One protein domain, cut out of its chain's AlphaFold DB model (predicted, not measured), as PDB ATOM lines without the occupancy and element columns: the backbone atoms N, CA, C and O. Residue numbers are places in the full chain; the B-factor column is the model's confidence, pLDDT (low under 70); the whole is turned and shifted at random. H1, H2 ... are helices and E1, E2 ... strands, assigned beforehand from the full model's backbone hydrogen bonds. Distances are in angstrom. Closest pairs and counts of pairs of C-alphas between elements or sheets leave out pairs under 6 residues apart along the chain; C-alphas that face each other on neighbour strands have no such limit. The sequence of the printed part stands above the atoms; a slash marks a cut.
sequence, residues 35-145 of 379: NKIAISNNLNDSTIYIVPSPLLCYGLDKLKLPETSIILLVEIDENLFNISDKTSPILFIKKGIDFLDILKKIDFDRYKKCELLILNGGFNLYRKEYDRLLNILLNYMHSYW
ATOM      1  N   ASN A  35      48.946 -19.545 -43.844       93.62
ATOM      2  CA  ASN A  35      49.297 -19.716 -42.434       93.62
ATOM      3  C   ASN A  35      48.695 -18.620 -41.546       93.62
ATOM      4  O   ASN A  35      48.124 -18.915 -40.502       93.62
ATOM      5  N   LYS A  36      48.784 -17.352 -41.965       93.06
ATOM      6  CA  LYS A  36      48.209 -16.223 -41.227       93.06
ATOM      7  C   LYS A  36      46.694 -16.358 -41.111       93.06
ATOM      8  O   LYS A  36      46.158 -16.149 -40.028       93.06
ATOM      9  N   ILE A  37      46.012 -16.719 -42.197       90.75
ATOM     10  CA  ILE A  37      44.564 -16.966 -42.197       90.75
ATOM     11  C   ILE A  37      44.234 -18.146 -41.276       90.75
ATOM     12  O   ILE A  37      43.331 -18.023 -40.457       90.75
ATOM     13  N   ALA A  38      44.979 -19.248 -41.348       89.94
ATOM     14  CA  ALA A  38      44.728 -20.429 -40.527       89.94
ATOM     15  C   ALA A  38      44.910 -20.177 -39.022       89.94
ATOM     16  O   ALA A  38      44.088 -20.616 -38.226       89.94
ATOM     17  N   ILE A  39      45.945 -19.424 -38.636       90.75
ATOM     18  CA  ILE A  39      46.240 -19.105 -37.231       90.75
ATOM     19  C   ILE A  39      45.267 -18.058 -36.669       90.75
ATOM     20  O   ILE A  39      44.925 -18.110 -35.493       90.75
ATOM     21  N   SER A  40      44.852 -17.084 -37.488       89.19
ATOM     22  CA  SER A  40      43.987 -15.981 -37.038       89.19
ATOM     23  C   SER A  40      42.496 -16.319 -37.023       89.19
ATOM     24  O   SER A  40      41.734 -15.618 -36.359       89.19
ATOM     25  N   ASN A  41      42.062 -17.365 -37.733       84.75
ATOM     26  CA  ASN A  41      40.664 -17.780 -37.728       84.75
ATOM     27  C   ASN A  41      40.348 -18.659 -36.518       84.75
ATOM     28  O   ASN A  41      40.781 -19.807 -36.436       84.75
ATOM     29  N   ASN A  42      39.506 -18.139 -35.628       86.81
ATOM     30  CA  ASN A  42      38.842 -18.949 -34.615       86.81
ATOM     31  C   ASN A  42      37.676 -19.694 -35.270       86.81
ATOM     32  O   ASN A  42      36.638 -19.103 -35.565       86.81
ATOM     33  N   LEU A  43      37.874 -20.984 -35.529       90.94
ATOM     34  CA  LEU A  43      36.863 -21.838 -36.136       90.94
ATOM     35  C   LEU A  43      35.747 -22.153 -35.125       90.94
ATOM     36  O   LEU A  43      35.999 -22.527 -33.984       90.94
ATOM     37  N   ASN A  44      34.505 -22.011 -35.573       92.06
ATOM     38  CA  ASN A  44      33.289 -22.402 -34.871       92.06
ATOM     39  C   ASN A  44      33.146 -23.928 -34.749       92.06
ATOM     40  O   ASN A  44      33.428 -24.652 -35.707       92.06
ATOM     41  N   ASP A  45      32.591 -24.384 -33.624       93.50
ATOM     42  CA  ASP A  45      32.099 -25.753 -33.420       93.50
ATOM     43  C   ASP A  45      30.947 -26.127 -34.363       93.50
ATOM     44  O   ASP A  45      30.238 -25.261 -34.890       93.50
ATOM     45  N   SER A  46      30.717 -27.433 -34.539       93.12
ATOM     46  CA  SER A  46      29.610 -27.997 -35.328       93.12
ATOM     47  C   SER A  46      29.500 -27.387 -36.731       93.12
ATOM     48  O   SER A  46      28.393 -27.107 -37.209       93.12
ATOM     49  N   THR A  47      30.636 -27.147 -37.390       93.06
ATOM     50  CA  THR A  47      30.699 -26.425 -38.667       93.06
ATOM     51  C   THR A  47      31.336 -27.276 -39.766       93.06
ATOM     52  O   THR A  47      32.342 -27.951 -39.557       93.06
ATOM     53  N   ILE A  48      30.743 -27.241 -40.960       92.62
ATOM     54  CA  ILE A  48      31.330 -27.800 -42.182       92.62
ATOM     55  C   ILE A  48      32.081 -26.680 -42.903       92.62
ATOM     56  O   ILE A  48      31.461 -25.756 -43.433       92.62
ATOM     57  N   TYR A  49      33.405 -26.763 -42.961       91.75
ATOM     58  CA  TYR A  49      34.224 -25.815 -43.714       91.75
ATOM     59  C   TYR A  49      34.465 -26.328 -45.125       91.75
ATOM     60  O   TYR A  49      34.986 -27.424 -45.313       91.75
ATOM     61  N   ILE A  50      34.132 -25.526 -46.131       91.62
ATOM     62  CA  ILE A  50      34.537 -25.775 -47.513       91.62
ATOM     63  C   ILE A  50      35.830 -25.005 -47.759       91.62
ATOM     64  O   ILE A  50      35.842 -23.777 -47.671       91.62
ATOM     65  N   VAL A  51      36.904 -25.712 -48.109       92.88
ATOM     66  CA  VAL A  51      38.149 -25.098 -48.585       92.88
ATOM     67  C   VAL A  51      38.146 -25.163 -50.114       92.88
ATOM     68  O   VAL A  51      38.335 -26.242 -50.687       92.88
ATOM     69  N   PRO A  52      37.886 -24.033 -50.794       92.38
ATOM     70  CA  PRO A  52      37.870 -23.982 -52.244       92.38
ATOM     71  C   PRO A  52      39.296 -23.967 -52.791       92.38
ATOM     72  O   PRO A  52      40.123 -23.170 -52.349       92.38
ATOM     73  N   SER A  53      39.546 -24.797 -53.798       92.06
ATOM     74  CA  SER A  53      40.847 -24.936 -54.454       92.06
ATOM     75  C   SER A  53      41.974 -25.162 -53.433       92.06
ATOM     76  O   SER A  53      42.737 -24.244 -53.132       92.06
ATOM     77  N   PRO A  54      42.064 -26.357 -52.824       89.44
ATOM     78  CA  PRO A  54      43.051 -26.648 -51.782       89.44
ATOM     79  C   PRO A  54      44.499 -26.495 -52.267       89.44
ATOM     80  O   PRO A  54      45.358 -26.121 -51.467       89.44
ATOM     81  N   LEU A  55      44.761 -26.697 -53.567       91.75
ATOM     82  CA  LEU A  55      46.079 -26.549 -54.184       91.75
ATOM     83  C   LEU A  55      47.144 -27.344 -53.403       91.75
ATOM     84  O   LEU A  55      47.010 -28.550 -53.240       91.75
ATOM     85  N   LEU A  56      48.186 -26.691 -52.886       91.50
ATOM     86  CA  LEU A  56      49.259 -27.327 -52.113       91.50
ATOM     87  C   LEU A  56      48.921 -27.478 -50.622       91.50
ATOM     88  O   LEU A  56      49.818 -27.669 -49.810       91.50
ATOM     89  N   CYS A  57      47.649 -27.323 -50.240       90.00
ATOM     90  CA  CYS A  57      47.154 -27.527 -48.876       90.00
ATOM     91  C   CYS A  57      47.816 -26.640 -47.800       90.00
ATOM     92  O   CYS A  57      47.674 -26.893 -46.604       90.00
ATOM     93  N   TYR A  58      48.496 -25.562 -48.204       91.94
ATOM     94  CA  TYR A  58      49.144 -24.636 -47.276       91.94
ATOM     95  C   TYR A  58      48.160 -24.065 -46.254       91.94
ATOM     96  O   TYR A  58      47.068 -23.618 -46.609       91.94
ATOM     97  N   GLY A  59      48.585 -24.055 -44.989       89.75
ATOM     98  CA  GLY A  59      47.824 -23.550 -43.853       89.75
ATOM     99  C   GLY A  59      46.887 -24.575 -43.213       89.75
ATOM    100  O   GLY A  59      46.480 -24.342 -42.079       89.75
ATOM    101  N   LEU A  60      46.561 -25.697 -43.873       89.12
ATOM    102  CA  LEU A  60      45.657 -26.708 -43.301       89.12
ATOM    103  C   LEU A  60      46.227 -27.355 -42.032       89.12
ATOM    104  O   LEU A  60      45.489 -27.580 -41.081       89.12
ATOM    105  N   ASP A  61      47.538 -27.584 -41.998       87.75
ATOM    106  CA  ASP A  61      48.295 -28.107 -40.852       87.75
ATOM    107  C   ASP A  61      48.256 -27.183 -39.624       87.75
ATOM    108  O   ASP A  61      48.429 -27.632 -38.493       87.75
ATOM    109  N   LYS A  62      48.008 -25.885 -39.838       90.25
ATOM    110  CA  LYS A  62      47.964 -24.863 -38.782       90.25
ATOM    111  C   LYS A  62      46.550 -24.522 -38.328       90.25
ATOM    112  O   LYS A  62      46.395 -23.711 -37.413       90.25
ATOM    113  N   LEU A  63      45.524 -25.103 -38.954       89.12
ATOM    114  CA  LEU A  63      44.140 -24.911 -38.540       89.12
ATOM    115  C   LEU A  63      43.875 -25.657 -37.237       89.12
ATOM    116  O   LEU A  63      44.052 -26.869 -37.140       89.12
ATOM    117  N   LYS A  64      43.355 -24.936 -36.247       89.75
ATOM    118  CA  LYS A  64      42.815 -25.531 -35.023       89.75
ATOM    119  C   LYS A  64      41.352 -25.903 -35.255       89.75
ATOM    120  O   LYS A  64      40.454 -25.167 -34.855       89.75
ATOM    121  N   LEU A  65      41.120 -26.998 -35.980       89.06
ATOM    122  CA  LEU A  65      39.771 -27.491 -36.263       89.06
ATOM    123  C   LEU A  65      39.152 -28.102 -34.993       89.06
ATOM    124  O   LEU A  65      39.751 -29.017 -34.427       89.06
ATOM    125  N   PRO A  66      37.965 -27.649 -34.550       90.50
ATOM    126  CA  PRO A  66      37.261 -28.299 -33.453       90.50
ATOM    127  C   PRO A  66      36.889 -29.741 -33.812       90.50
ATOM    128  O   PRO A  66      36.479 -30.004 -34.942       90.50
ATOM    129  N   GLU A  67      36.936 -30.660 -32.845       88.94
ATOM    130  CA  GLU A  67      36.573 -32.079 -33.047       88.94
ATOM    131  C   GLU A  67      35.130 -32.268 -33.545       88.94
ATOM    132  O   GLU A  67      34.780 -33.272 -34.163       88.94
ATOM    133  N   THR A  68      34.279 -31.274 -33.297       90.56
ATOM    134  CA  THR A  68      32.876 -31.233 -33.720       90.56
ATOM    135  C   THR A  68      32.686 -30.763 -35.166       90.56
ATOM    136  O   THR A  68      31.551 -30.662 -35.632       90.56
ATOM    137  N   SER A  69      33.763 -30.447 -35.886       91.12
ATOM    138  CA  SER A  69      33.741 -29.834 -37.216       91.12
ATOM    139  C   SER A  69      34.486 -30.676 -38.247       91.12
ATOM    140  O   SER A  69      35.298 -31.533 -37.911       91.12
ATOM    141  N   ILE A  70      34.200 -30.441 -39.528       89.94
ATOM    142  CA  ILE A  70      34.864 -31.132 -40.642       89.94
ATOM    143  C   ILE A  70      35.287 -30.152 -41.727       89.94
ATOM    144  O   ILE A  70      34.693 -29.084 -41.887       89.94
ATOM    145  N   ILE A  71      36.295 -30.548 -42.501       89.00
ATOM    146  CA  ILE A  71      36.760 -29.823 -43.679       89.00
ATOM    147  C   ILE A  71      36.430 -30.644 -44.928       89.00
ATOM    148  O   ILE A  71      36.704 -31.840 -44.990       89.00
ATOM    149  N   LEU A  72      35.860 -29.984 -45.932       88.38
ATOM    150  CA  LEU A  72      35.649 -30.506 -47.277       88.38
ATOM    151  C   LEU A  72      36.592 -29.771 -48.231       88.38
ATOM    152  O   LEU A  72      36.451 -28.562 -48.439       88.38
ATOM    153  N   LEU A  73      37.550 -30.494 -48.816       88.81
ATOM    154  CA  LEU A  73      38.451 -29.940 -49.824       88.81
ATOM    155  C   LEU A  73      37.801 -30.084 -51.197       88.81
ATOM    156  O   LEU A  73      37.527 -31.193 -51.662       88.81
ATOM    157  N   VAL A  74      37.538 -28.956 -51.856       88.06
ATOM    158  CA  VAL A  74      36.791 -28.965 -53.115       88.06
ATOM    159  C   VAL A  74      37.613 -28.349 -54.229       88.06
ATOM    160  O   VAL A  74      37.920 -27.156 -54.211       88.06
ATOM    161  N   GLU A  75      37.920 -29.163 -55.234       89.00
ATOM    162  CA  GLU A  75      38.595 -28.729 -56.449       89.00
ATOM    163  C   GLU A  75      37.747 -29.086 -57.668       89.00
ATOM    164  O   GLU A  75      37.370 -30.236 -57.895       89.00
ATOM    165  N   ILE A  76      37.413 -28.064 -58.448       86.88
ATOM    166  CA  ILE A  76      36.519 -28.205 -59.596       86.88
ATOM    167  C   ILE A  76      37.287 -28.242 -60.916       86.88
ATOM    168  O   ILE A  76      36.743 -28.711 -61.916       86.88
ATOM    169  N   ASP A  77      38.530 -27.753 -60.926       88.50
ATOM    170  CA  ASP A  77      39.409 -27.770 -62.086       88.50
ATOM    171  C   ASP A  77      40.301 -29.010 -62.042       88.50
ATOM    172  O   ASP A  77      41.080 -29.216 -61.114       88.50
ATOM    173  N   GLU A  78      40.195 -29.849 -63.067       85.81
ATOM    174  CA  GLU A  78      40.931 -31.110 -63.134       85.81
ATOM    175  C   GLU A  78      42.450 -30.914 -63.193       85.81
ATOM    176  O   GLU A  78      43.200 -31.704 -62.621       85.81
ATOM    177  N   ASN A  79      42.921 -29.842 -63.830       89.56
ATOM    178  CA  ASN A  79      44.348 -29.572 -63.893       89.56
ATOM    179  C   ASN A  79      44.883 -29.155 -62.518       89.56
ATOM    180  O   ASN A  79      45.950 -29.619 -62.111       89.56
ATOM    181  N   LEU A  80      44.135 -28.323 -61.785       89.50
ATOM    182  CA  LEU A  80      44.481 -27.960 -60.407       89.50
ATOM    183  C   LEU A  80      44.357 -29.153 -59.457       89.50
ATOM    184  O   LEU A  80      45.212 -29.336 -58.595       89.50
ATOM    185  N   PHE A  81      43.365 -30.021 -59.649       87.00
ATOM    186  CA  PHE A  81      43.218 -31.254 -58.875       87.00
ATOM    187  C   PHE A  81      44.437 -32.167 -59.020       87.00
ATOM    188  O   PHE A  81      44.894 -32.775 -58.053       87.00
ATOM    189  N   ASN A  82      44.984 -32.268 -60.232       85.81
ATOM    190  CA  ASN A  82      46.117 -33.142 -60.516       85.81
ATOM    191  C   ASN A  82      47.423 -32.673 -59.869       85.81
ATOM    192  O   ASN A  82      48.235 -33.521 -59.513       85.81
ATOM    193  N   ILE A  83      47.602 -31.361 -59.695       87.31
ATOM    194  CA  ILE A  83      48.791 -30.767 -59.064       87.31
ATOM    195  C   ILE A  83      48.607 -30.503 -57.563       87.31
ATOM    196  O   ILE A  83      49.558 -30.111 -56.890       87.31
ATOM    197  N   SER A  84      47.385 -30.670 -57.051       85.00
ATOM    198  CA  SER A  84      47.084 -30.478 -55.635       85.00
ATOM    199  C   SER A  84      47.736 -31.561 -54.781       85.00
ATOM    200  O   SER A  84      47.870 -32.709 -55.210       85.00
ATOM    201  N   ASP A  85      48.104 -31.202 -53.554       80.69
ATOM    202  CA  ASP A  85      48.654 -32.144 -52.587       80.69
ATOM    203  C   ASP A  85      47.541 -33.040 -52.025       80.69
ATOM    204  O   ASP A  85      46.665 -32.586 -51.291       80.69
ATOM    205  N   LYS A  86      47.593 -34.326 -52.386       73.88
ATOM    206  CA  LYS A  86      46.604 -35.354 -52.022       73.88
ATOM    207  C   LYS A  86      47.001 -36.164 -50.788       73.88
ATOM    208  O   LYS A  86      46.300 -37.106 -50.441       73.88
ATOM    209  N   THR A  87      48.131 -35.850 -50.156       64.44
ATOM    210  CA  THR A  87      48.631 -36.606 -48.994       64.44
ATOM    211  C   THR A  87      47.843 -36.322 -47.712       64.44
ATOM    212  O   THR A  87      47.921 -37.088 -46.754       64.44
ATOM    213  N   SER A  88      47.033 -35.257 -47.699       56.81
ATOM    214  CA  SER A  88      46.136 -34.940 -46.590       56.81
ATOM    215  C   SER A  88      44.942 -35.916 -46.546       56.81
ATOM    216  O   SER A  88      44.330 -36.155 -47.589       56.81
ATOM    217  N   PRO A  89      44.548 -36.451 -45.371       48.44
ATOM    218  CA  PRO A  89      43.506 -37.482 -45.217       48.44
ATOM    219  C   PRO A  89      42.064 -36.985 -45.467       48.44
ATOM    220  O   PRO A  89      41.099 -37.561 -44.967       48.44
ATOM    221  N   ILE A  90      41.889 -35.891 -46.207       54.47
ATOM    222  CA  ILE A  90      40.641 -35.133 -46.282       54.47
ATOM    223  C   ILE A  90      39.939 -35.399 -47.618       54.47
ATOM    224  O   ILE A  90      40.568 -35.517 -48.665       54.47
ATOM    225  N   LEU A  91      38.611 -35.514 -47.576       58.22
ATOM    226  CA  LEU A  91      37.762 -35.860 -48.714       58.22
ATOM    227  C   LEU A  91      37.909 -34.842 -49.861       58.22
ATOM    228  O   LEU A  91      37.432 -33.710 -49.764       58.22
ATOM    229  N   PHE A  92      38.549 -35.271 -50.947       59.75
ATOM    230  CA  PHE A  92      38.724 -34.506 -52.180       59.75
ATOM    231  C   PHE A  92      37.530 -34.712 -53.113       59.75
ATOM    232  O   PHE A  92      37.289 -35.819 -53.591       59.75
ATOM    233  N   ILE A  93      36.795 -33.640 -53.405       61.16
ATOM    234  CA  ILE A  93      35.616 -33.712 -54.278       61.16
ATOM    235  C   ILE A  93      36.013 -33.301 -55.692       61.16
ATOM    236  O   ILE A  93      36.263 -32.119 -55.931       61.16
ATOM    237  N   LYS A  94      36.050 -34.264 -56.623       57.28
ATOM    238  CA  LYS A  94      36.287 -34.020 -58.051       57.28
ATOM    239  C   LYS A  94      34.937 -33.830 -58.743       57.28
ATOM    240  O   LYS A  94      34.189 -34.781 -58.901       57.28
ATOM    241  N   LYS A  95      34.659 -32.619 -59.245       58.81
ATOM    242  CA  LYS A  95      33.467 -32.298 -60.070       58.81
ATOM    243  C   LYS A  95      32.135 -32.322 -59.285       58.81
ATOM    244  O   LYS A  95      31.909 -33.110 -58.379       58.81
ATOM    245  N   GLY A  96      31.197 -31.442 -59.648       53.84
ATOM    246  CA  GLY A  96      29.964 -31.193 -58.876       53.84
ATOM    247  C   GLY A  96      28.955 -32.351 -58.748       53.84
ATOM    248  O   GLY A  96      27.983 -32.193 -58.016       53.84
ATOM    249  N   ILE A  97      29.160 -33.484 -59.433       54.59
ATOM    250  CA  ILE A  97      28.291 -34.675 -59.334       54.59
ATOM    251  C   ILE A  97      28.581 -35.430 -58.027       54.59
ATOM    252  O   ILE A  97      27.644 -35.753 -57.299       54.59
ATOM    253  N   ASP A  98      29.856 -35.566 -57.654       67.94
ATOM    254  CA  ASP A  98      30.275 -36.223 -56.409       67.94
ATOM    255  C   ASP A  98      29.811 -35.451 -55.165       67.94
ATOM    256  O   ASP A  98      29.621 -36.027 -54.095       67.94
ATOM    257  N   PHE A  99      29.580 -34.138 -55.296       77.19
ATOM    258  CA  PHE A  99      29.213 -33.286 -54.169       77.19
ATOM    259  C   PHE A  99      27.904 -33.734 -53.512       77.19
ATOM    260  O   PHE A  99      27.866 -33.897 -52.297       77.19
ATOM    261  N   LEU A 100      26.845 -33.990 -54.292       79.56
ATOM    262  CA  LEU A 100      25.544 -34.399 -53.743       79.56
ATOM    263  C   LEU A 100      25.592 -35.779 -53.082       79.56
ATOM    264  O   LEU A 100      24.951 -35.983 -52.052       79.56
ATOM    265  N   ASP A 101      26.347 -36.719 -53.646       82.69
ATOM    266  CA  ASP A 101      26.493 -38.052 -53.059       82.69
ATOM    267  C   ASP A 101      27.322 -38.028 -51.777       82.69
ATOM    268  O   ASP A 101      27.056 -38.796 -50.853       82.69
ATOM    269  N   ILE A 102      28.269 -37.098 -51.675       82.00
ATOM    270  CA  ILE A 102      28.979 -36.818 -50.430       82.00
ATOM    271  C   ILE A 102      28.036 -36.208 -49.399       82.00
ATOM    272  O   ILE A 102      28.037 -36.670 -48.261       82.00
ATOM    273  N   LEU A 103      27.186 -35.246 -49.781       85.50
ATOM    274  CA  LEU A 103      26.211 -34.670 -48.847       85.50
ATOM    275  C   LEU A 103      25.327 -35.758 -48.227       85.50
ATOM    276  O   LEU A 103      25.107 -35.745 -47.024       85.50
ATOM    277  N   LYS A 104      24.889 -36.757 -49.003       84.31
ATOM    278  CA  LYS A 104      24.093 -37.880 -48.474       84.31
ATOM    279  C   LYS A 104      24.817 -38.711 -47.405       84.31
ATOM    280  O   LYS A 104      24.148 -39.374 -46.621       84.31
ATOM    281  N   LYS A 105      26.155 -38.706 -47.387       84.94
ATOM    282  CA  LYS A 105      26.987 -39.445 -46.421       84.94
ATOM    283  C   LYS A 105      27.320 -38.628 -45.170       84.94
ATOM    284  O   LYS A 105      27.806 -39.199 -44.198       84.94
ATOM    285  N   ILE A 106      27.102 -37.312 -45.193       86.31
ATOM    286  CA  ILE A 106      27.380 -36.434 -44.055       86.31
ATOM    287  C   ILE A 106      26.265 -36.578 -43.013       86.31
ATOM    288  O   ILE A 106      25.081 -36.434 -43.318       86.31
ATOM    289  N   ASP A 107      26.663 -36.804 -41.762       87.56
ATOM    290  CA  ASP A 107      25.763 -36.791 -40.609       87.56
ATOM    291  C   ASP A 107      25.443 -35.347 -40.191       87.56
ATOM    292  O   ASP A 107      26.136 -34.731 -39.377       87.56
ATOM    293  N   PHE A 108      24.390 -34.783 -40.782       89.81
ATOM    294  CA  PHE A 108      23.969 -33.407 -40.519       89.81
ATOM    295  C   PHE A 108      23.412 -33.171 -39.112       89.81
ATOM    296  O   PHE A 108      23.306 -32.008 -38.731       89.81
ATOM    297  N   ASP A 109      23.125 -34.202 -38.307       87.94
ATOM    298  CA  ASP A 109      22.753 -33.996 -36.899       87.94
ATOM    299  C   ASP A 109      23.933 -33.390 -36.096       87.94
ATOM    300  O   ASP A 109      23.719 -32.674 -35.112       87.94
ATOM    301  N   ARG A 110      25.184 -33.605 -36.541       88.88
ATOM    302  CA  ARG A 110      26.408 -33.076 -35.902       88.88
ATOM    303  C   ARG A 110      26.744 -31.641 -36.294       88.88
ATOM    304  O   ARG A 110      27.389 -30.930 -35.519       88.88
ATOM    305  N   TYR A 111      26.319 -31.209 -37.482       90.25
ATOM    306  CA  TYR A 111      26.760 -29.951 -38.078       90.25
ATOM    307  C   TYR A 111      25.604 -28.970 -38.280       90.25
ATOM    308  O   TYR A 111      24.620 -29.240 -38.969       90.25
ATOM    309  N   LYS A 112      25.746 -27.779 -37.700       87.25
ATOM    310  CA  LYS A 112      24.717 -26.731 -37.667       87.25
ATOM    311  C   LYS A 112      25.039 -25.550 -38.573       87.25
ATOM    312  O   LYS A 112      24.138 -24.787 -38.911       87.25
ATOM    313  N   LYS A 113      26.305 -25.394 -38.959       91.12
ATOM    314  CA  LYS A 113      26.791 -24.298 -39.802       91.12
ATOM    315  C   LYS A 113      27.610 -24.836 -40.968       91.12
ATOM    316  O   LYS A 113      28.150 -25.941 -40.902       91.12
ATOM    317  N   CYS A 114      27.753 -24.023 -42.005       92.44
ATOM    318  CA  CYS A 114      28.779 -24.234 -43.012       92.44
ATOM    319  C   CYS A 114      29.365 -22.907 -43.489       92.44
ATOM    320  O   CYS A 114      28.641 -21.919 -43.627       92.44
ATOM    321  N   GLU A 115      30.666 -22.897 -43.757       92.94
ATOM    322  CA  GLU A 115      31.425 -21.685 -44.070       92.94
ATOM    323  C   GLU A 115      32.471 -21.957 -45.159       92.94
ATOM    324  O   GLU A 115      32.942 -23.084 -45.323       92.94
ATOM    325  N   LEU A 116      32.842 -20.920 -45.916       93.00
ATOM    326  CA  LEU A 116      33.976 -20.977 -46.840       93.00
ATOM    327  C   LEU A 116      35.251 -20.551 -46.117       93.00
ATOM    328  O   LEU A 116      35.321 -19.449 -45.578       93.00
ATOM    329  N   LEU A 117      36.284 -21.385 -46.194       92.94
ATOM    330  CA  LEU A 117      37.608 -21.091 -45.664       92.94
ATOM    331  C   LEU A 117      38.588 -20.849 -46.818       92.94
ATOM    332  O   LEU A 117      39.172 -21.775 -47.379       92.94
ATOM    333  N   ILE A 118      38.746 -19.582 -47.204       94.25
ATOM    334  CA  ILE A 118      39.561 -19.183 -48.360       94.25
ATOM    335  C   ILE A 118      41.021 -19.005 -47.933       94.25
ATOM    336  O   ILE A 118      41.374 -18.009 -47.303       94.25
ATOM    337  N   LEU A 119      41.885 -19.940 -48.331       92.88
ATOM    338  CA  LEU A 119      43.305 -19.933 -47.953       92.88
ATOM    339  C   LEU A 119      44.233 -19.354 -49.032       92.88
ATOM    340  O   LEU A 119      45.345 -18.921 -48.727       92.88
ATOM    341  N   ASN A 120      43.799 -19.323 -50.294       93.12
ATOM    342  CA  ASN A 120      44.653 -18.970 -51.428       93.12
ATOM    343  C   ASN A 120      43.876 -18.317 -52.592       93.12
ATOM    344  O   ASN A 120      42.670 -18.077 -52.515       93.12
ATOM    345  N   GLY A 121      44.592 -17.972 -53.666       92.12
ATOM    346  CA  GLY A 121      44.052 -17.286 -54.841       92.12
ATOM    347  C   GLY A 121      43.258 -18.168 -55.813       92.12
ATOM    348  O   GLY A 121      42.570 -17.613 -56.671       92.12
ATOM    349  N   GLY A 122      43.313 -19.497 -55.681       92.12
ATOM    350  CA  GLY A 122      42.580 -20.464 -56.506       92.12
ATOM    351  C   GLY A 122      41.067 -20.253 -56.469       92.12
ATOM    352  O   GLY A 122      40.419 -20.271 -57.514       92.12
ATOM    353  N   PHE A 123      40.520 -19.876 -55.306       93.44
ATOM    354  CA  PHE A 123      39.118 -19.463 -55.152       93.44
ATOM    355  C   PHE A 123      38.668 -18.429 -56.200       93.44
ATOM    356  O   PHE A 123      37.567 -18.518 -56.737       93.44
ATOM    357  N   ASN A 124      39.526 -17.459 -56.540       94.00
ATOM    358  CA  ASN A 124      39.171 -16.371 -57.457       94.00
ATOM    359  C   ASN A 124      39.061 -16.807 -58.924       94.00
ATOM    360  O   ASN A 124      38.558 -16.035 -59.741       94.00
ATOM    361  N   LEU A 125      39.556 -17.996 -59.283       92.62
ATOM    362  CA  LEU A 125      39.409 -18.532 -60.637       92.62
ATOM    363  C   LEU A 125      37.973 -18.986 -60.911       92.62
ATOM    364  O   LEU A 125      37.498 -18.824 -62.032       92.62
ATOM    365  N   TYR A 126      37.292 -19.493 -59.880       91.19
ATOM    366  CA  TYR A 126      35.977 -20.131 -59.980       91.19
ATOM    367  C   TYR A 126      35.040 -19.738 -58.832       91.19
ATOM    368  O   TYR A 126      34.316 -20.551 -58.254       91.19
ATOM    369  N   ARG A 127      35.078 -18.456 -58.457       93.94
ATOM    370  CA  ARG A 127      34.334 -17.931 -57.306       93.94
ATOM    371  C   ARG A 127      32.840 -18.248 -57.378       93.94
ATOM    372  O   ARG A 127      32.263 -18.680 -56.387       93.94
ATOM    373  N   LYS A 128      32.220 -18.064 -58.549       93.06
ATOM    374  CA  LYS A 128      30.778 -18.292 -58.739       93.06
ATOM    375  C   LYS A 128      30.401 -19.749 -58.489       93.06
ATOM    376  O   LYS A 128      29.342 -20.029 -57.933       93.06
ATOM    377  N   GLU A 129      31.254 -20.672 -58.903       90.19
ATOM    378  CA  GLU A 129      31.061 -22.105 -58.747       90.19
ATOM    379  C   GLU A 129      31.223 -22.528 -57.282       90.19
ATOM    380  O   GLU A 129      30.372 -23.257 -56.773       90.19
ATOM    381  N   TYR A 130      32.232 -22.021 -56.568       91.62
ATOM    382  CA  TYR A 130      32.382 -22.274 -55.129       91.62
ATOM    383  C   TYR A 130      31.242 -21.665 -54.303       91.62
ATOM    384  O   TYR A 130      30.688 -22.341 -53.434       91.62
ATOM    385  N   ASP A 131      30.822 -20.438 -54.622       92.25
ATOM    386  CA  ASP A 131      29.655 -19.803 -54.003       92.25
ATOM    387  C   ASP A 131      28.382 -20.632 -54.268       92.25
ATOM    388  O   ASP A 131      27.545 -20.821 -53.382       92.25
ATOM    389  N   ARG A 132      28.227 -21.190 -55.478       90.69
ATOM    390  CA  ARG A 132      27.121 -22.101 -55.809       90.69
ATOM    391  C   ARG A 132      27.160 -23.378 -54.965       90.69
ATOM    392  O   ARG A 132      26.107 -23.806 -54.501       90.69
ATOM    393  N   LEU A 133      28.331 -23.978 -54.754       88.94
ATOM    394  CA  LEU A 133      28.481 -25.188 -53.936       88.94
ATOM    395  C   LEU A 133      28.142 -24.936 -52.461       88.94
ATOM    396  O   LEU A 133      27.390 -25.718 -51.877       88.94
ATOM    397  N   LEU A 134      28.597 -23.813 -51.891       91.62
ATOM    398  CA  LEU A 134      28.192 -23.396 -50.544       91.62
ATOM    399  C   LEU A 134      26.667 -23.253 -50.450       91.62
ATOM    400  O   LEU A 134      26.052 -23.759 -49.516       91.62
ATOM    401  N   ASN A 135      26.033 -22.615 -51.438       91.19
ATOM    402  CA  ASN A 135      24.577 -22.465 -51.461       91.19
ATOM    403  C   ASN A 135      23.838 -23.809 -51.572       91.19
ATOM    404  O   ASN A 135      22.782 -23.978 -50.963       91.19
ATOM    405  N   ILE A 136      24.370 -24.773 -52.332       90.50
ATOM    406  CA  ILE A 136      23.814 -26.132 -52.394       90.50
ATOM    407  C   ILE A 136      23.879 -26.790 -51.011       90.50
ATOM    408  O   ILE A 136      22.862 -27.309 -50.553       90.50
ATOM    409  N   LEU A 137      25.026 -26.713 -50.328       90.56
ATOM    410  CA  LEU A 137      25.190 -27.240 -48.971       90.56
ATOM    411  C   LEU A 137      24.221 -26.576 -47.985       90.56
ATOM    412  O   LEU A 137      23.491 -27.277 -47.286       90.56
ATOM    413  N   LEU A 138      24.139 -25.242 -47.986       91.69
ATOM    414  CA  LEU A 138      23.207 -24.483 -47.147       91.69
ATOM    415  C   LEU A 138      21.752 -24.910 -47.377       91.69
ATOM    416  O   LEU A 138      21.007 -25.139 -46.426       91.69
ATOM    417  N   ASN A 139      21.331 -25.047 -48.637       90.38
ATOM    418  CA  ASN A 139      19.971 -25.472 -48.967       90.38
ATOM    419  C   ASN A 139      19.695 -26.917 -48.533       90.38
ATOM    420  O   ASN A 139      18.597 -27.209 -48.051       90.38
ATOM    421  N   TYR A 140      20.683 -27.803 -48.666       90.81
ATOM    422  CA  TYR A 140      20.584 -29.181 -48.199       90.81
ATOM    423  C   TYR A 140      20.436 -29.232 -46.675       90.81
ATOM    424  O   TYR A 140      19.485 -29.832 -46.178       90.81
ATOM    425  N   MET A 141      21.297 -28.519 -45.938       90.50
ATOM    426  CA  MET A 141      21.219 -28.389 -44.479       90.50
ATOM    427  C   MET A 141      19.866 -27.833 -44.036       90.50
ATOM    428  O   MET A 141      19.210 -28.413 -43.175       90.50
ATOM    429  N   HIS A 142      19.396 -26.748 -44.653       89.88
ATOM    430  CA  HIS A 142      18.084 -26.183 -44.341       89.88
ATOM    431  C   HIS A 142      16.950 -27.184 -44.565       89.88
ATOM    432  O   HIS A 142      16.027 -27.255 -43.755       89.88
ATOM    433  N   SER A 143      17.001 -27.951 -45.651       88.75
ATOM    434  CA  SER A 143      15.982 -28.958 -45.956       88.75
ATOM    435  C   SER A 143      16.028 -30.111 -44.953       88.75
ATOM    436  O   SER A 143      14.988 -30.500 -44.424       88.75
ATOM    437  N   TYR A 144      17.229 -30.587 -44.612       89.88
ATOM    438  CA  TYR A 144      17.453 -31.607 -43.591       89.88
ATOM    439  C   TYR A 144      16.868 -31.187 -42.237       89.88
ATOM    440  O   TYR A 144      16.015 -31.883 -41.688       89.88
ATOM    441  N   TRP A 145      17.241 -30.005 -41.734       89.00
ATOM    442  CA  TRP A 145      16.782 -29.511 -40.435       89.00
ATOM    443  C   TRP A 145      15.274 -29.232 -40.402       89.00
ATOM    444  O   TRP A 145      14.624 -29.531 -39.400       89.00
TER     445      TRP A 145
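This is residues 35 to 145 of the 379 residues of an uncharacterized protein of Spirochaetaceae bacterium 4572_7 (UniProt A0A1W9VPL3). A twisted sheet of four parallel strands, in the order E3 E2 E1 E4, has the long helix H5 running along one face, with H3 beside H5 on that side. H1 and the long link of residues 53 to 69 lie on the side away from H5, while the short helices H2 and H4 sit where the strands end. The printed part has 111 residues, with five named helices and four named strands in the order H1 E1 E2 H2 E3 H3 E4 H4 H5, of mixed class. It is compact, with a radius of gyration of the C-alphas of 13.3 A and spans of 36 by 30 by 24 A.

Start at H1, residues 35 to 40, which is not on the sheet. Inner strands E1, residues 47 to 52, and E2, residues 70 to 75, are parallel; look for N 72 and O 49, 2.8 A apart. H2, residues 78 to 83, only grazes the sheet. Edge strand E3, residues 92 to 94, is parallel to E2, with N 93 and O 73 3.1 A apart; E2, H2, E3 form a strand-helix-strand unit, parallel neighbours with a helix between, its crossover right-handed. H3, residues 95 to 105, is on the sheet and leads to edge strand E4, residues 113 to 116, parallel to E1, with N 50 and O 115 2.8 A apart. E3, H3, E4 form a split unit, with E2 and E1 between its strands, also right-handed. H4, residues 121 to 125, only grazes the sheet. H5, residues 127 to 145, lies over E1, 9.4 A in height over the sheet, and only just not over E4, where 2 of its C-alphas fall. H5, with residues 133 to 140 alone, only just touches H3, with 3 pairs of C-alphas within 8 A, the closest being Leu 103 and Leu 137 at 7.5 A; H3 and H5 on one face make two layers, helices on a sheet. Every O i to N i+4 pair is within hydrogen-bond range in H1, H2 and H5, against 3 of 7 in H3 and 0 of 1 in H4, where O i to N i+3 gives 5 of 8 and 2 of 2.

Find C-alpha 35 at (49.297, -19.716, -42.434), where H1 begins. E1 spans 15.5 A, E2 16.4 A and H3 16.7 A; H5 runs 27.0 A to C-alpha 145 at (16.782, -29.511, -40.435).

The C-alphas farthest apart, those of Ile 83 and Trp 145, are 37.1 A apart. The printed part has no cut, and E1 to E2 is a long link of 17 residues. Residues 87 to 98 have pLDDT under 70.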